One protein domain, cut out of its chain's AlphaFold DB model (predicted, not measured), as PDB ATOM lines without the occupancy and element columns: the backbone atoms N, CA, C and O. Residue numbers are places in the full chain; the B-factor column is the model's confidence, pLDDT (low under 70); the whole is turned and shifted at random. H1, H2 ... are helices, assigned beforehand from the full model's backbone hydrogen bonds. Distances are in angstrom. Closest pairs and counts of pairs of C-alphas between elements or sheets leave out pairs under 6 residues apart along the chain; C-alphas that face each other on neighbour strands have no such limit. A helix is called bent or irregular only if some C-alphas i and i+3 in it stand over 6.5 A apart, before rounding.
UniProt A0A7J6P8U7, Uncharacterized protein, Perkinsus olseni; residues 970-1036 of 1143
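Overview. This is residues 970 to 1036 of the 1143 residues of an uncharacterized protein of Perkinsus olseni (UniProt A0A7J6P8U7). Two longer helices, H1 and H4, run side by side the same way, and the short H2 folds back beside H1, with Ala 991 in H2 coming near Leu 1023 of H4. H3 lies across the end where H1 and H4 begin, packing on their first turns, and a tail without a named element, residues 1027 to 1036, follows at the other end of H4. The printed part has 67 residues with four named helices, in the order H1, H2, H3, H4, and no named strand, so the class is all helix. It is compact, with a radius of gyration of the C-alphas of 11.6 A, yet elongated in outline, spanning 33 by 20 by 16 A.

Along the chain. Find C-alpha 970 at (-45.949, -5.370, -7.649); from there H1, residues 970 to 986, runs 24.5 A to C-alpha 986 at (-26.708, -7.506, 7.347). H1 is neither bent nor irregular, but only just: C-alphas 978 and 981 are 6.5 A apart. Next come H2, residues 990 to 995, 9.2 A long, and H3, residues 998 to 1007, 14.0 A long. H4, residues 1012 to 1026, runs 20.5 A and ends at C-alpha 1026 at (-32.392, -16.860, 11.016).

Arrangement. Begin at the hub, H1, which touches the three other helices. H1 and H2 form a helical hairpin at a shallow tilt of 15 degrees, opposite ways; look at Ala 983 and Ala 991, their closest C-alphas, 6.2 A apart. H1 and H4 touch at a shallow tilt of 34 degrees, only just short of steep, and run the same way; their closest C-alphas, of Val 975 and Val 1016, are 5.6 A apart. H1 touches H3 with residues 972 to 976 alone, at a steep tilt of 69 degrees, only just short of about perpendicular; the closest C-alphas, of Val 972 and Ala 1002, are 6.0 A apart. H4 touches H3 with residues 1012 to 1015 alone, at a steep tilt of 65 degrees; the closest C-alphas, of Ile 1005 and Ala 1015, are 6.1 A apart. The packing is part aligned, part crossed: two of these four touching pairs are at a shallow tilt. H2 is close to but not clearly touching H4, with the C-alphas of Ala 991 and Leu 1023 closest at 6.4 A. In H3 and H4 every backbone O i to N i+4 pair is within hydrogen-bond range; in H1 11 of 13 are, in H2 1 of 2.

Size, cuts and confidence. The C-alphas of Glu 970 and Thr 1036, the two farthest apart, are 36.9 A from each other. The printed part has no cut, and the links H1 to H2, H2 to H3 and H3 to H4 are tight. The mean pLDDT of the printed part is 83.8; look for values under 70 at residue 1008 and residues 1031 to 1036.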
ATOM      1  N   GLU A 970     -46.554  -6.673  -7.946       87.94
ATOM      2  CA  GLU A 970     -45.949  -5.370  -7.649       87.94
ATOM      3  C   GLU A 970     -45.587  -5.207  -6.164       87.94
ATOM      4  O   GLU A 970     -44.488  -4.748  -5.846       87.94
ATOM      5  N   ALA A 971     -46.480  -5.606  -5.250       86.44
ATOM      6  CA  ALA A 971     -46.235  -5.573  -3.811       86.44
ATOM      7  C   ALA A 971     -45.106  -6.539  -3.423       86.44
ATOM      8  O   ALA A 971     -44.173  -6.144  -2.724       86.44
ATOM      9  N   VAL A 972     -45.144  -7.771  -3.938       92.94
ATOM     10  CA  VAL A 972     -44.110  -8.792  -3.710       92.94
ATOM     11  C   VAL A 972     -42.758  -8.328  -4.274       92.94
ATOM     12  O   VAL A 972     -41.757  -8.305  -3.554       92.94
ATOM     13  N   ALA A 973     -42.727  -7.832  -5.517       92.88
ATOM     14  CA  ALA A 973     -41.521  -7.288  -6.138       92.88
ATOM     15  C   ALA A 973     -40.977  -6.042  -5.415       92.88
ATOM     16  O   ALA A 973     -39.759  -5.842  -5.385       92.88
ATOM     17  N   ARG A 974     -41.840  -5.212  -4.807       93.75
ATOM     18  CA  ARG A 974     -41.415  -4.097  -3.947       93.75
ATOM     19  C   ARG A 974     -40.734  -4.613  -2.677       93.75
ATOM     20  O   ARG A 974     -39.616  -4.184  -2.394       93.75
ATOM     21  N   VAL A 975     -41.360  -5.543  -1.953       93.62
ATOM     22  CA  VAL A 975     -40.784  -6.124  -0.726       93.62
ATOM     23  C   VAL A 975     -39.439  -6.794  -1.030       93.62
ATOM     24  O   VAL A 975     -38.443  -6.467  -0.387       93.62
ATOM     25  N   ARG A 976     -39.355  -7.622  -2.084       95.88
ATOM     26  CA  ARG A 976     -38.093  -8.226  -2.551       95.88
ATOM     27  C   ARG A 976     -37.013  -7.166  -2.826       95.88
ATOM     28  O   ARG A 976     -35.888  -7.290  -2.341       95.88
ATOM     29  N   ARG A 977     -37.350  -6.089  -3.550       96.12
ATOM     30  CA  ARG A 977     -36.423  -4.987  -3.887       96.12
ATOM     31  C   ARG A 977     -35.885  -4.257  -2.651       96.12
ATOM     32  O   ARG A 977     -34.743  -3.806  -2.673       96.12
ATOM     33  N   GLU A 978     -36.671  -4.159  -1.581       94.19
ATOM     34  CA  GLU A 978     -36.263  -3.536  -0.314       94.19
ATOM     35  C   GLU A 978     -35.556  -4.502   0.662       94.19
ATOM     36  O   GLU A 978     -34.888  -4.045   1.599       94.19
ATOM     37  N   LEU A 979     -35.655  -5.820   0.446       95.44
ATOM     38  CA  LEU A 979     -34.989  -6.856   1.248       95.44
ATOM     39  C   LEU A 979     -33.627  -7.292   0.693       95.44
ATOM     40  O   LEU A 979     -32.693  -7.446   1.479       95.44
ATOM     41  N   ILE A 980     -33.464  -7.436  -0.630       95.25
ATOM     42  CA  ILE A 980     -32.189  -7.871  -1.241       95.25
ATOM     43  C   ILE A 980     -30.983  -7.010  -0.795       95.25
ATOM     44  O   ILE A 980     -29.957  -7.593  -0.425       95.25
ATOM     45  N   PRO A 981     -31.048  -5.659  -0.766       95.50
ATOM     46  CA  PRO A 981     -29.930  -4.837  -0.295       95.50
ATOM     47  C   PRO A 981     -29.623  -5.066   1.189       95.50
ATOM     48  O   PRO A 981     -28.461  -5.216   1.567       95.50
ATOM     49  N   PHE A 982     -30.667  -5.154   2.020       94.94
ATOM     50  CA  PHE A 982     -30.548  -5.380   3.458       94.94
ATOM     51  C   PHE A 982     -29.899  -6.733   3.769       94.94
ATOM     52  O   PHE A 982     -28.983  -6.796   4.585       94.94
ATOM     53  N   ALA A 983     -30.314  -7.803   3.088       94.00
ATOM     54  CA  ALA A 983     -29.767  -9.137   3.308       94.00
ATOM     55  C   ALA A 983     -28.291  -9.241   2.892       94.00
ATOM     56  O   ALA A 983     -27.494  -9.805   3.636       94.00
ATOM     57  N   ARG A 984     -27.888  -8.619   1.771       93.06
ATOM     58  CA  ARG A 984     -26.466  -8.521   1.378       93.06
ATOM     59  C   ARG A 984     -25.625  -7.803   2.440       93.06
ATOM     60  O   ARG A 984     -24.490  -8.200   2.720       93.06
ATOM     61  N   GLU A 985     -26.172  -6.750   3.043       93.38
ATOM     62  CA  GLU A 985     -25.461  -5.945   4.034       93.38
ATOM     63  C   GLU A 985     -25.384  -6.630   5.414       93.38
ATOM     64  O   GLU A 985     -24.292  -6.749   5.983       93.38
ATOM     65  N   LYS A 986     -26.526  -7.095   5.943       91.12
ATOM     66  CA  LYS A 986     -26.708  -7.506   7.347       91.12
ATOM     67  C   LYS A 986     -26.737  -9.022   7.591       91.12
ATOM     68  O   LYS A 986     -26.458  -9.419   8.719       91.12
ATOM     69  N   CYS A 987     -27.057  -9.845   6.591       93.06
ATOM     70  CA  CYS A 987     -27.301 -11.286   6.747       93.06
ATOM     71  C   CYS A 987     -26.201 -12.153   6.103       93.06
ATOM     72  O   CYS A 987     -25.342 -11.667   5.365       93.06
ATOM     73  N   GLY A 988     -26.228 -13.457   6.389       88.94
ATOM     74  CA  GLY A 988     -25.450 -14.471   5.671       88.94
ATOM     75  C   GLY A 988     -26.015 -14.762   4.266       88.94
ATOM     76  O   GLY A 988     -27.192 -14.503   4.011       88.94
ATOM     77  N   PRO A 989     -25.217 -15.332   3.341       88.12
ATOM     78  CA  PRO A 989     -25.593 -15.477   1.928       88.12
ATOM     79  C   PRO A 989     -26.839 -16.347   1.687       88.12
ATOM     80  O   PRO A 989     -27.573 -16.097   0.733       88.12
ATOM     81  N   ALA A 990     -27.126 -17.310   2.571       87.38
ATOM     82  CA  ALA A 990     -28.327 -18.149   2.504       87.38
ATOM     83  C   ALA A 990     -29.648 -17.351   2.585       87.38
ATOM     84  O   ALA A 990     -30.659 -17.800   2.055       87.38
ATOM     85  N   ALA A 991     -29.630 -16.144   3.165       91.81
ATOM     86  CA  ALA A 991     -30.789 -15.254   3.205       91.81
ATOM     87  C   ALA A 991     -31.290 -14.845   1.808       91.81
ATOM     88  O   ALA A 991     -32.471 -14.559   1.644       91.81
ATOM     89  N   LEU A 992     -30.410 -14.802   0.797       89.81
ATOM     90  CA  LEU A 992     -30.779 -14.357  -0.551       89.81
ATOM     91  C   LEU A 992     -31.624 -15.400  -1.281       89.81
ATOM     92  O   LEU A 992     -32.698 -15.059  -1.757       89.81
ATOM     93  N   ALA A 993     -31.213 -16.671  -1.241       85.38
ATOM     94  CA  ALA A 993     -31.984 -17.779  -1.810       85.38
ATOM     95  C   ALA A 993     -33.401 -17.898  -1.212       85.38
ATOM     96  O   ALA A 993     -34.298 -18.424  -1.857       85.38
ATOM     97  N   PHE A 994     -33.603 -17.383   0.006       83.62
ATOM     98  CA  PHE A 994     -34.898 -17.340   0.683       83.62
ATOM     99  C   PHE A 994     -35.750 -16.108   0.301       83.62
ATOM    100  O   PHE A 994     -36.971 -16.188   0.257       83.62
ATOM    101  N   ILE A 995     -35.126 -14.968  -0.024       89.94
ATOM    102  CA  ILE A 995     -35.797 -13.759  -0.560       89.94
ATOM    103  C   ILE A 995     -36.145 -13.914  -2.052       89.94
ATOM    104  O   ILE A 995     -37.015 -13.220  -2.586       89.94
ATOM    105  N   ASP A 996     -35.463 -14.830  -2.735       87.44
ATOM    106  CA  ASP A 996     -35.756 -15.190  -4.115       87.44
ATOM    107  C   ASP A 996     -37.001 -16.097  -4.244       87.44
ATOM    108  O   ASP A 996     -37.494 -16.252  -5.359       87.44
ATOM    109  N   ASP A 997     -37.612 -16.577  -3.150       87.81
ATOM    110  CA  ASP A 997     -38.951 -17.195  -3.175       87.81
ATOM    111  C   ASP A 997     -40.078 -16.142  -3.072       87.81
ATOM    112  O   ASP A 997     -40.335 -15.557  -2.015       87.81
ATOM    113  N   ASP A 998     -40.795 -15.919  -4.182       87.88
ATOM    114  CA  ASP A 998     -41.984 -15.053  -4.227       87.88
ATOM    115  C   ASP A 998     -43.107 -15.544  -3.300       87.88
ATOM    116  O   ASP A 998     -43.861 -14.720  -2.774       87.88
ATOM    117  N   LYS A 999     -43.232 -16.863  -3.085       84.88
ATOM    118  CA  LYS A 999     -44.316 -17.451  -2.292       84.88
ATOM    119  C   LYS A 999     -44.215 -17.014  -0.836       84.88
ATOM    120  O   LYS A 999     -45.192 -16.523  -0.286       84.88
ATOM    121  N   MET A1000     -43.031 -17.105  -0.234       79.81
ATOM    122  CA  MET A1000     -42.818 -16.729   1.165       79.81
ATOM    123  C   MET A1000     -43.126 -15.243   1.432       79.81
ATOM    124  O   MET A1000     -43.775 -14.895   2.423       79.81
ATOM    125  N   ILE A1001     -42.745 -14.357   0.506       87.94
ATOM    126  CA  ILE A1001     -43.073 -12.927   0.580       87.94
ATOM    127  C   ILE A1001     -44.587 -12.698   0.394       87.94
ATOM    128  O   ILE A1001     -45.183 -11.898   1.121       87.94
ATOM    129  N   ALA A1002     -45.227 -13.406  -0.541       84.56
ATOM    130  CA  ALA A1002     -46.671 -13.338  -0.765       84.56
ATOM    131  C   ALA A1002     -47.486 -13.864   0.433       84.56
ATOM    132  O   ALA A1002     -48.500 -13.258   0.796       84.56
ATOM    133  N   ASP A1003     -47.030 -14.937   1.077       77.38
ATOM    134  CA  ASP A1003     -47.626 -15.531   2.277       77.38
ATOM    135  C   ASP A1003     -47.467 -14.592   3.487       77.38
ATOM    136  O   ASP A1003     -48.413 -14.418   4.254       77.38
ATOM    137  N   CYS A1004     -46.335 -13.888   3.620       74.06
ATOM    138  CA  CYS A1004     -46.135 -12.871   4.660       74.06
ATOM    139  C   CYS A1004     -47.080 -11.657   4.501       74.06
ATOM    140  O   CYS A1004     -47.627 -11.157   5.486       74.06
ATOM    141  N   ILE A1005     -47.323 -11.204   3.265       79.62
ATOM    142  CA  ILE A1005     -48.289 -10.130   2.971       79.62
ATOM    143  C   ILE A1005     -49.726 -10.605   3.245       79.62
ATOM    144  O   ILE A1005     -50.489  -9.915   3.923       79.62
ATOM    145  N   SER A1006     -50.096 -11.784   2.737       77.12
ATOM    146  CA  SER A1006     -51.484 -12.265   2.744       77.12
ATOM    147  C   SER A1006     -51.945 -12.820   4.097       77.12
ATOM    148  O   SER A1006     -53.048 -12.496   4.536       77.12
ATOM    149  N   THR A1007     -51.106 -13.592   4.795       70.75
ATOM    150  CA  THR A1007     -51.473 -14.289   6.046       70.75
ATOM    151  C   THR A1007     -51.617 -13.332   7.227       70.75
ATOM    152  O   THR A1007     -52.512 -13.497   8.056       70.75
ATOM    153  N   TYR A1008     -50.770 -12.300   7.293       66.00
ATOM    154  CA  TYR A1008     -50.749 -11.322   8.392       66.00
ATOM    155  C   TYR A1008     -51.396  -9.976   8.014       66.00
ATOM    156  O   TYR A1008     -51.422  -9.052   8.827       66.00
ATOM    157  N   GLY A1009     -51.911  -9.840   6.783       73.44
ATOM    158  CA  GLY A1009     -52.526  -8.603   6.282       73.44
ATOM    159  C   GLY A1009     -51.571  -7.404   6.262       73.44
ATOM    160  O   GLY A1009     -52.000  -6.258   6.423       73.44
ATOM    161  N   PHE A1010     -50.267  -7.653   6.135       80.88
ATOM    162  CA  PHE A1010     -49.243  -6.619   6.200       80.88
ATOM    163  C   PHE A1010     -49.215  -5.785   4.914       80.88
ATOM    164  O   PHE A1010     -49.140  -6.318   3.809       80.88
ATOM    165  N   SER A1011     -49.172  -4.456   5.057       85.44
ATOM    166  CA  SER A1011     -48.735  -3.597   3.954       85.44
ATOM    167  C   SER A1011     -47.276  -3.924   3.588       85.44
ATOM    168  O   SER A1011     -46.530  -4.395   4.456       85.44
ATOM    169  N   PRO A1012     -46.820  -3.640   2.353       86.94
ATOM    170  CA  PRO A1012     -45.446  -3.922   1.930       86.94
ATOM    171  C   PRO A1012     -44.382  -3.406   2.909       86.94
ATOM    172  O   PRO A1012     -43.427  -4.112   3.212       86.94
ATOM    173  N   ASP A1013     -44.581  -2.219   3.484       88.25
ATOM    174  CA  ASP A1013     -43.659  -1.606   4.450       88.25
ATOM    175  C   ASP A1013     -43.577  -2.395   5.774       88.25
ATOM    176  O   ASP A1013     -42.496  -2.545   6.350       88.25
ATOM    177  N   LYS A1014     -44.707  -2.953   6.242       82.19
ATOM    178  CA  LYS A1014     -44.758  -3.829   7.426       82.19
ATOM    179  C   LYS A1014     -44.137  -5.197   7.139       82.19
ATOM    180  O   LYS A1014     -43.390  -5.698   7.976       82.19
ATOM    181  N   ALA A1015     -44.386  -5.762   5.956       87.06
ATOM    182  CA  ALA A1015     -43.772  -7.015   5.521       87.06
ATOM    183  C   ALA A1015     -42.243  -6.880   5.417       87.06
ATOM    184  O   ALA A1015     -41.520  -7.715   5.957       87.06
ATOM    185  N   VAL A1016     -41.733  -5.784   4.836       92.81
ATOM    186  CA  VAL A1016     -40.295  -5.459   4.845       92.81
ATOM    187  C   VAL A1016     -39.751  -5.393   6.273       92.81
ATOM    188  O   VAL A1016     -38.705  -5.977   6.541       92.81
ATOM    189  N   LEU A1017     -40.432  -4.717   7.206       87.94
ATOM    190  CA  LEU A1017     -39.951  -4.602   8.587       87.94
ATOM    191  C   LEU A1017     -39.887  -5.965   9.302       87.94
ATOM    192  O   LEU A1017     -38.858  -6.286   9.897       87.94
ATOM    193  N   ALA A1018     -40.947  -6.772   9.209       80.38
ATOM    194  CA  ALA A1018     -41.013  -8.097   9.825       80.38
ATOM    195  C   ALA A1018     -39.958  -9.052   9.244       80.38
ATOM    196  O   ALA A1018     -39.193  -9.671   9.987       80.38
ATOM    197  N   LEU A1019     -39.856  -9.113   7.911       90.69
ATOM    198  CA  LEU A1019     -38.892  -9.968   7.220       90.69
ATOM    199  C   LEU A1019     -37.446  -9.527   7.483       90.69
ATOM    200  O   LEU A1019     -36.586 -10.385   7.640       90.69
ATOM    201  N   ARG A1020     -37.159  -8.223   7.624       93.00
ATOM    202  CA  ARG A1020     -35.820  -7.743   8.023       93.00
ATOM    203  C   ARG A1020     -35.377  -8.321   9.366       93.00
ATOM    204  O   ARG A1020     -34.277  -8.860   9.437       93.00
ATOM    205  N   VAL A1021     -36.227  -8.243  10.395       84.62
ATOM    206  CA  VAL A1021     -35.926  -8.788  11.734       84.62
ATOM    207  C   VAL A1021     -35.699 -10.299  11.658       84.62
ATOM    208  O   VAL A1021     -34.662 -10.789  12.111       84.62
ATOM    209  N   TRP A1022     -36.620 -11.018  11.010       87.12
ATOM    210  CA  TRP A1022     -36.555 -12.470  10.850       87.12
ATOM    211  C   TRP A1022     -35.288 -12.928  10.108       87.12
ATOM    212  O   TRP A1022     -34.580 -13.815  10.581       87.12
ATOM    213  N   LEU A1023     -34.926 -12.271   8.998       89.88
ATOM    214  CA  LEU A1023     -33.727 -12.591   8.213       89.88
ATOM    215  C   LEU A1023     -32.429 -12.352   8.998       89.88
ATOM    216  O   LEU A1023     -31.507 -13.161   8.898       89.88
ATOM    217  N   THR A1024     -32.335 -11.282   9.799       84.75
ATOM    218  CA  THR A1024     -31.165 -11.076  10.679       84.75
ATOM    219  C   THR A1024     -31.050 -12.118  11.783       84.75
ATOM    220  O   THR A1024     -29.939 -12.390  12.229       84.75
ATOM    221  N   PHE A1025     -32.171 -12.704  12.209       81.38
ATOM    222  CA  PHE A1025     -32.193 -13.713  13.259       81.38
ATOM    223  C   PHE A1025     -31.910 -15.126  12.728       81.38
ATOM    224  O   PHE A1025     -31.095 -15.848  13.297       81.38
ATOM    225  N   ARG A1026     -32.539 -15.520  11.610       81.81
ATOM    226  CA  ARG A1026     -32.392 -16.860  11.016       81.81
ATOM    227  C   ARG A1026     -31.100 -17.029  10.211       81.81
ATOM    228  O   ARG A1026     -30.578 -18.138  10.132       81.81
ATOM    229  N   TYR A1027     -30.572 -15.943   9.644       88.44
ATOM    230  CA  TYR A1027     -29.353 -15.941   8.828       88.44
ATOM    231  C   TYR A1027     -28.377 -14.834   9.273       88.44
ATOM    232  O   TYR A1027     -28.098 -13.912   8.494       88.44
ATOM    233  N   PRO A1028     -27.835 -14.888  10.505       86.81
ATOM    234  CA  PRO A1028     -26.828 -13.932  10.955       86.81
ATOM    235  C   PRO A1028     -25.583 -13.991  10.058       86.81
ATOM    236  O   PRO A1028     -25.193 -15.046   9.552       86.81
ATOM    237  N   LYS A1029     -24.950 -12.837   9.836       87.06
ATOM    238  CA  LYS A1029     -23.707 -12.740   9.062       87.06
ATOM    239  C   LYS A1029     -22.537 -13.181   9.956       87.06
ATOM    240  O   LYS A1029     -22.374 -12.575  11.010       87.06
ATOM    241  N   PRO A1030     -21.718 -14.180   9.572       73.06
ATOM    242  CA  PRO A1030     -20.801 -14.868  10.496       73.06
ATOM    243  C   PRO A1030     -19.683 -13.988  11.083       73.06
ATOM    244  O   PRO A1030     -19.072 -14.354  12.077       73.06
ATOM    245  N   GLU A1031     -19.432 -12.820  10.493       69.75
ATOM    246  CA  GLU A1031     -18.482 -11.802  10.970       69.75
ATOM    247  C   GLU A1031     -19.045 -10.931  12.113       69.75
ATOM    248  O   GLU A1031     -18.378 -10.010  12.582       69.75
ATOM    249  N   LYS A1032     -20.295 -11.164  12.531       59.00
ATOM    250  CA  LYS A1032     -20.968 -10.453  13.621       59.00
ATOM    251  C   LYS A1032     -21.524 -11.470  14.602       59.00
ATOM    252  O   LYS A1032     -22.274 -12.361  14.206       59.00
ATOM    253  N   GLU A1033     -21.187 -11.312  15.879       45.03
ATOM    254  CA  GLU A1033     -21.784 -12.127  16.936       45.03
ATOM    255  C   GLU A1033     -23.319 -11.995  16.890       45.03
ATOM    256  O   GLU A1033     -23.833 -10.872  16.801       45.03
ATOM    257  N   PRO A1034     -24.076 -13.107  16.932       48.16
ATOM    258  CA  PRO A1034     -25.523 -13.033  17.069       48.16
ATOM    259  C   PRO A1034     -25.865 -12.388  18.425       48.16
ATOM    260  O   PRO A1034     -25.160 -12.640  19.402       48.16
ATOM    261  N   PRO A1035     -26.931 -11.573  18.531       48.59
ATOM    262  CA  PRO A1035     -27.277 -10.889  19.777       48.59
ATOM    263  C   PRO A1035     -27.586 -11.903  20.891       48.59
ATOM    264  O   PRO A1035     -28.665 -12.491  20.944       48.59
ATOM    265  N   THR A1036     -26.629 -12.085  21.806       41.78
ATOM    266  CA  THR A1036     -26.478 -13.234  22.729       41.78
ATOM    267  C   THR A1036     -27.532 -13.362  23.843       41.78
ATOM    268  O   THR A1036     -27.318 -14.074  24.822       41.78
TER     269      THR A1036